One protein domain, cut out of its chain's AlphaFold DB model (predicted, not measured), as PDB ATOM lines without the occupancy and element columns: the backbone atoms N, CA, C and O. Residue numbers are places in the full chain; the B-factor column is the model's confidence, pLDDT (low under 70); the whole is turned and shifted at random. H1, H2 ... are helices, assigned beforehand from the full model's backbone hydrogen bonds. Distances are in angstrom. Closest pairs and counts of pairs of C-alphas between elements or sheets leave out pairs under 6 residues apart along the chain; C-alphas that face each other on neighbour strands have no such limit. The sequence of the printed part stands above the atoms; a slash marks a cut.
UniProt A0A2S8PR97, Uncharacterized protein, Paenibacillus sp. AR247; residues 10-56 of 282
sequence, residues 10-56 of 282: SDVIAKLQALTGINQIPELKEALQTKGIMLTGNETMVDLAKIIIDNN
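AT A GLANCE: This is residues 10 to 56 of the 282 residues of an uncharacterized protein of Paenibacillus sp. AR247 (UniProt A0A2S8PR97). Three short helices of equal residue count stand at the corners of an open triangle: the chain folds back from H1 into H2 through a turn at residues 21 to 23, and residues 35 to 44 lead on to H3, which touches neither of the other two. The printed part has 47 residues, with three named helices in the order H1, H2, H3 and no named strand; its class is all helix. It is only just compact, close to loose, with a radius of gyration of the C-alphas of 11.1 A and spans of 30 by 22 by 15 A.

IN THESE COORDINATES: Find C-alpha 10 at (15.064, -34.308, 21.234); from there H1, residues 10 to 20, runs 15.5 A to C-alpha 20. Go on to C-alpha 24 at (26.274, -34.714, 28.919), where H2, residues 24 to 34, begins its 15.3 A. H3, residues 45 to 55, is 14.9 A long and ends at C-alpha 55 at (10.710, -21.063, 34.935).

HOW THE PARTS SIT: Look first at H1 and H2, which only just touch, with 3 pairs of C-alphas within 8 A. Their closest C-alphas are those of Ile 13 and Ile 25, 6.7 A apart. They run opposite ways at a steep tilt of 37 degrees, only just past shallow, and form a helical hairpin with a tight link. H3 is apart from H1 and from H2. In H1, H2 and H3 you will find every O i to N i+4 pair within hydrogen-bond range.

THE WHOLE: Look for the two C-alphas farthest apart at Gly 21 and Asp 54, 30.7 A from each other. The printed part has no cut. The link from H2 to H3, with 10 residues, is short, and no link is long. The mean pLDDT of the printed part is 77.1; residues 35 to 36 and 53 to 56 of this predicted model are under 70.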
ATOM      1  N   SER A  10      14.472 -32.972  21.422       79.44
ATOM      2  CA  SER A  10      15.064 -34.308  21.234       79.44
ATOM      3  C   SER A  10      15.975 -34.393  20.008       79.44
ATOM      4  O   SER A  10      17.060 -34.971  20.075       79.44
ATOM      5  N   ASP A  11      15.554 -33.779  18.905       81.50
ATOM      6  CA  ASP A  11      16.234 -33.866  17.613       81.50
ATOM      7  C   ASP A  11      17.471 -32.964  17.595       81.50
ATOM      8  O   ASP A  11      18.513 -33.319  17.040       81.50
ATOM      9  N   VAL A  12      17.382 -31.814  18.270       79.06
ATOM     10  CA  VAL A  12      18.507 -30.902  18.507       79.06
ATOM     11  C   VAL A  12      19.575 -31.577  19.372       79.06
ATOM     12  O   VAL A  12      20.752 -31.562  19.002       79.06
ATOM     13  N   ILE A  13      19.173 -32.216  20.478       79.81
ATOM     14  CA  ILE A  13      20.074 -32.951  21.380       79.81
ATOM     15  C   ILE A  13      20.787 -34.072  20.616       79.81
ATOM     16  O   ILE A  13      22.017 -34.121  20.620       79.81
ATOM     17  N   ALA A  14      20.035 -34.914  19.901       81.50
ATOM     18  CA  ALA A  14      20.595 -36.025  19.133       81.50
ATOM     19  C   ALA A  14      21.580 -35.543  18.055       81.50
ATOM     20  O   ALA A  14      22.630 -36.154  17.832       81.50
ATOM     21  N   LYS A  15      21.280 -34.417  17.393       80.38
ATOM     22  CA  LYS A  15      22.156 -33.868  16.354       80.38
ATOM     23  C   LYS A  15      23.444 -33.277  16.922       80.38
ATOM     24  O   LYS A  15      24.499 -33.487  16.325       80.38
ATOM     25  N   LEU A  16      23.372 -32.564  18.047       77.75
ATOM     26  CA  LEU A  16      24.542 -32.026  18.747       77.75
ATOM     27  C   LEU A  16      25.455 -33.149  19.237       77.75
ATOM     28  O   LEU A  16      26.645 -33.106  18.948       77.75
ATOM     29  N   GLN A  17      24.895 -34.184  19.868       83.56
ATOM     30  CA  GLN A  17      25.641 -35.377  20.283       83.56
ATOM     31  C   GLN A  17      26.388 -36.017  19.110       83.56
ATOM     32  O   GLN A  17      27.580 -36.292  19.209       83.56
ATOM     33  N   ALA A  18      25.712 -36.194  17.970       83.62
ATOM     34  CA  ALA A  18      26.322 -36.774  16.775       83.62
ATOM     35  C   ALA A  18      27.423 -35.891  16.153       83.62
ATOM     36  O   ALA A  18      28.306 -36.408  15.475       83.62
ATOM     37  N   LEU A  19      27.359 -34.568  16.338       81.44
ATOM     38  CA  LEU A  19      28.331 -33.615  15.792       81.44
ATOM     39  C   LEU A  19      29.548 -33.410  16.701       81.44
ATOM     40  O   LEU A  19      30.643 -33.192  16.192       81.44
ATOM     41  N   THR A  20      29.361 -33.432  18.020       79.94
ATOM     42  CA  THR A  20      30.398 -33.047  18.993       79.94
ATOM     43  C   THR A  20      30.902 -34.210  19.841       79.94
ATOM     44  O   THR A  20      31.937 -34.078  20.487       79.94
ATOM     45  N   GLY A  21      30.179 -35.336  19.871       79.50
ATOM     46  CA  GLY A  21      30.451 -36.464  20.765       79.50
ATOM     47  C   GLY A  21      30.128 -36.194  22.242       79.50
ATOM     48  O   GLY A  21      30.470 -37.010  23.095       79.50
ATOM     49  N   ILE A  22      29.496 -35.061  22.574       76.19
ATOM     50  CA  ILE A  22      29.212 -34.665  23.963       76.19
ATOM     51  C   ILE A  22      27.925 -35.338  24.456       76.19
ATOM     52  O   ILE A  22      26.824 -34.941  24.079       76.19
ATOM     53  N   ASN A  23      28.053 -36.305  25.369       75.88
ATOM     54  CA  ASN A  23      26.929 -37.081  25.914       75.88
ATOM     55  C   ASN A  23      26.293 -36.498  27.189       75.88
ATOM     56  O   ASN A  23      25.355 -37.084  27.710       75.88
ATOM     57  N   GLN A  24      26.750 -35.341  27.671       78.81
ATOM     58  CA  GLN A  24      26.274 -34.714  28.919       78.81
ATOM     59  C   GLN A  24      24.955 -33.933  28.753       78.81
ATOM     60  O   GLN A  24      24.368 -33.467  29.725       78.81
ATOM     61  N   ILE A  25      24.464 -33.756  27.520       73.19
ATOM     62  CA  ILE A  25      23.243 -32.980  27.244       73.19
ATOM     63  C   ILE A  25      21.976 -33.641  27.849       73.19
ATOM     64  O   ILE A  25      21.179 -32.931  28.464       73.19
ATOM     65  N   PRO A  26      21.774 -34.972  27.753       74.75
ATOM     66  CA  PRO A  26      20.734 -35.684  28.501       74.75
ATOM     67  C   PRO A  26      20.883 -35.583  30.022       74.75
ATOM     68  O   PRO A  26      19.883 -35.398  30.708       74.75
ATOM     69  N   GLU A  27      22.110 -35.622  30.547       80.12
ATOM     70  CA  GLU A  27      22.364 -35.465  31.988       80.12
ATOM     71  C   GLU A  27      21.929 -34.073  32.472       80.12
ATOM     72  O   GLU A  27      21.298 -33.939  33.518       80.12
ATOM     73  N   LEU A  28      22.179 -33.028  31.674       75.50
ATOM     74  CA  LEU A  28      21.682 -31.680  31.950       75.50
ATOM     75  C   LEU A  28      20.145 -31.619  31.916       75.50
ATOM     76  O   LEU A  28      19.549 -30.959  32.762       75.50
ATOM     77  N   LYS A  29      19.489 -32.322  30.981       79.62
ATOM     78  CA  LYS A  29      18.018 -32.413  30.926       79.62
ATOM     79  C   LYS A  29      17.451 -33.023  32.214       79.62
ATOM     80  O   LYS A  29      16.531 -32.452  32.797       79.62
ATOM     81  N   GLU A  30      18.008 -34.141  32.671       82.50
ATOM     82  CA  GLU A  30      17.598 -34.805  33.917       82.50
ATOM     83  C   GLU A  30      17.894 -33.940  35.155       82.50
ATOM     84  O   GLU A  30      17.069 -33.843  36.072       82.50
ATOM     85  N   ALA A  31      19.029 -33.234  35.162       74.25
ATOM     86  CA  ALA A  31      19.386 -32.283  36.213       74.25
ATOM     87  C   ALA A  31      18.405 -31.098  36.294       74.25
ATOM     88  O   ALA A  31      18.056 -30.651  37.384       74.25
ATOM     89  N   LEU A  32      17.917 -30.590  35.158       78.19
ATOM     90  CA  LEU A  32      16.922 -29.512  35.128       78.19
ATOM     91  C   LEU A  32      15.541 -29.998  35.593       78.19
ATOM     92  O   LEU A  32      14.869 -29.301  36.356       78.19
ATOM     93  N   GLN A  33      15.150 -31.222  35.231       81.75
ATOM     94  CA  GLN A  33      13.910 -31.845  35.710       81.75
ATOM     95  C   GLN A  33      13.917 -32.075  37.225       81.75
ATOM     96  O   GLN A  33      12.919 -31.810  37.892       81.75
ATOM     97  N   THR A  34      15.054 -32.478  37.800       75.06
ATOM     98  CA  THR A  34      15.214 -32.587  39.265       75.06
ATOM     99  C   THR A  34      15.198 -31.233  39.978       75.06
ATOM    100  O   THR A  34      14.941 -31.179  41.180       75.06
ATOM    101  N   LYS A  35      15.411 -30.128  39.255       67.62
ATOM    102  CA  LYS A  35      15.205 -28.756  39.745       67.62
ATOM    103  C   LYS A  35      13.783 -28.229  39.500       67.62
ATOM    104  O   LYS A  35      13.533 -27.060  39.771       67.62
ATOM    105  N   GLY A  36      12.857 -29.075  39.038       66.31
ATOM    106  CA  GLY A  36      11.442 -28.742  38.840       66.31
ATOM    107  C   GLY A  36      11.084 -28.229  37.442       66.31
ATOM    108  O   GLY A  36       9.919 -27.932  37.194       66.31
ATOM    109  N   ILE A  37      12.045 -28.159  36.514       78.06
ATOM    110  CA  ILE A  37      11.814 -27.699  35.139       78.06
ATOM    111  C   ILE A  37      11.408 -28.898  34.276       78.06
ATOM    112  O   ILE A  37      12.244 -29.712  33.880       78.06
ATOM    113  N   MET A  38      10.115 -29.035  33.974       78.38
ATOM    114  CA  MET A  38       9.619 -30.154  33.166       78.38
ATOM    115  C   MET A  38       9.989 -29.999  31.682       78.38
ATOM    116  O   MET A  38       9.510 -29.097  31.005       78.38
ATOM    117  N   LEU A  39      10.808 -30.925  31.172       80.44
ATOM    118  CA  LEU A  39      11.193 -31.027  29.757       80.44
ATOM    119  C   LEU A  39      10.748 -32.384  29.190       80.44
ATOM    120  O   LEU A  39      11.343 -33.414  29.497       80.44
ATOM    121  N   THR A  40       9.716 -32.422  28.357       80.25
ATOM    122  CA  THR A  40       9.138 -33.648  27.778       80.25
ATOM    123  C   THR A  40       9.933 -34.190  26.583       80.25
ATOM    124  O   THR A  40       9.843 -35.371  26.260       80.25
ATOM    125  N   GLY A  41      10.779 -33.368  25.959       77.31
ATOM    126  CA  GLY A  41      11.534 -33.670  24.738       77.31
ATOM    127  C   GLY A  41      10.829 -33.253  23.444       77.31
ATOM    128  O   GLY A  41      11.474 -33.236  22.397       77.31
ATOM    129  N   ASN A  42       9.543 -32.891  23.507       81.44
ATOM    130  CA  ASN A  42       8.764 -32.409  22.364       81.44
ATOM    131  C   ASN A  42       8.798 -30.883  22.198       81.44
ATOM    132  O   ASN A  42       8.219 -30.381  21.238       81.44
ATOM    133  N   GLU A  43       9.451 -30.164  23.111       86.56
ATOM    134  CA  GLU A  43       9.527 -28.704  23.097       86.56
ATOM    135  C   GLU A  43      10.213 -28.210  21.822       86.56
ATOM    136  O   GLU A  43      11.296 -28.677  21.464       86.56
ATOM    137  N   THR A  44       9.612 -27.235  21.152       83.00
ATOM    138  CA  THR A  44      10.281 -26.445  20.115       83.00
ATOM    139  C   THR A  44      11.172 -25.372  20.748       83.00
ATOM    140  O   THR A  44      11.082 -25.089  21.941       83.00
ATOM    141  N   MET A  45      12.007 -24.695  19.955       71.25
ATOM    142  CA  MET A  45      12.803 -23.556  20.445       71.25
ATOM    143  C   MET A  45      11.943 -22.434  21.055       71.25
ATOM    144  O   MET A  45      12.386 -21.757  21.982       71.25
ATOM    145  N   VAL A  46      10.709 -22.256  20.567       75.69
ATOM    146  CA  VAL A  46       9.736 -21.299  21.121       75.69
ATOM    147  C   VAL A  46       9.219 -21.777  22.478       75.69
ATOM    148  O   VAL A  46       9.159 -20.983  23.416       75.69
ATOM    149  N   ASP A  47       8.923 -23.071  22.613       82.00
ATOM    150  CA  ASP A  47       8.496 -23.664  23.885       82.00
ATOM    151  C   ASP A  47       9.614 -23.616  24.925       82.00
ATOM    152  O   ASP A  47       9.346 -23.347  26.084       82.00
ATOM    153  N   LEU A  48      10.876 -23.794  24.527       78.50
ATOM    154  CA  LEU A  48      12.023 -23.660  25.430       78.50
ATOM    155  C   LEU A  48      12.253 -22.217  25.867       78.50
ATOM    156  O   LEU A  48      12.527 -21.985  27.039       78.50
ATOM    157  N   ALA A  49      12.105 -21.243  24.965       75.62
ATOM    158  CA  ALA A  49      12.141 -19.832  25.339       75.62
ATOM    159  C   ALA A  49      11.008 -19.496  26.322       75.62
ATOM    160  O   ALA A  49      11.234 -18.790  27.302       75.62
ATOM    161  N   LYS A  50       9.813 -20.060  26.107       75.62
ATOM    162  CA  LYS A  50       8.678 -19.931  27.020       75.62
ATOM    163  C   LYS A  50       8.900 -20.655  28.348       75.62
ATOM    164  O   LYS A  50       8.608 -20.074  29.375       75.62
ATOM    165  N   ILE A  51       9.464 -21.859  28.358       78.25
ATOM    166  CA  ILE A  51       9.818 -22.608  29.572       78.25
ATOM    167  C   ILE A  51      10.892 -21.866  30.345       78.25
ATOM    168  O   ILE A  51      10.802 -21.819  31.563       78.25
ATOM    169  N   ILE A  52      11.866 -21.250  29.675       72.69
ATOM    170  CA  ILE A  52      12.811 -20.356  30.332       72.69
ATOM    171  C   ILE A  52      12.023 -19.205  30.946       72.69
ATOM    172  O   ILE A  52      12.089 -19.090  32.147       72.69
ATOM    173  N   ILE A  53      11.203 -18.444  30.215       68.12
ATOM    174  CA  ILE A  53      10.400 -17.336  30.782       68.12
ATOM    175  C   ILE A  53       9.505 -17.781  31.959       68.12
ATOM    176  O   ILE A  53       9.484 -17.117  32.993       68.12
ATOM    177  N   ASP A  54       8.808 -18.907  31.825       69.50
ATOM    178  CA  ASP A  54       7.871 -19.453  32.810       69.50
ATOM    179  C   ASP A  54       8.608 -20.058  34.029       69.50
ATOM    180  O   ASP A  54       8.074 -20.049  35.134       69.50
ATOM    181  N   ASN A  55       9.846 -20.546  33.859       66.38
ATOM    182  CA  ASN A  55      10.710 -21.063  34.935       66.38
ATOM    183  C   ASN A  55      11.827 -20.071  35.339       66.38
ATOM    184  O   ASN A  55      12.695 -20.401  36.149       66.38
ATOM    185  N   ASN A  56      11.809 -18.843  34.810       57.97
ATOM    186  CA  ASN A  56      12.756 -17.767  35.094       57.97
ATOM    187  C   ASN A  56      12.254 -16.965  36.293       57.97
ATOM    188  O   ASN A  56      11.653 -15.912  36.121       57.97
TER     189      ASN A  56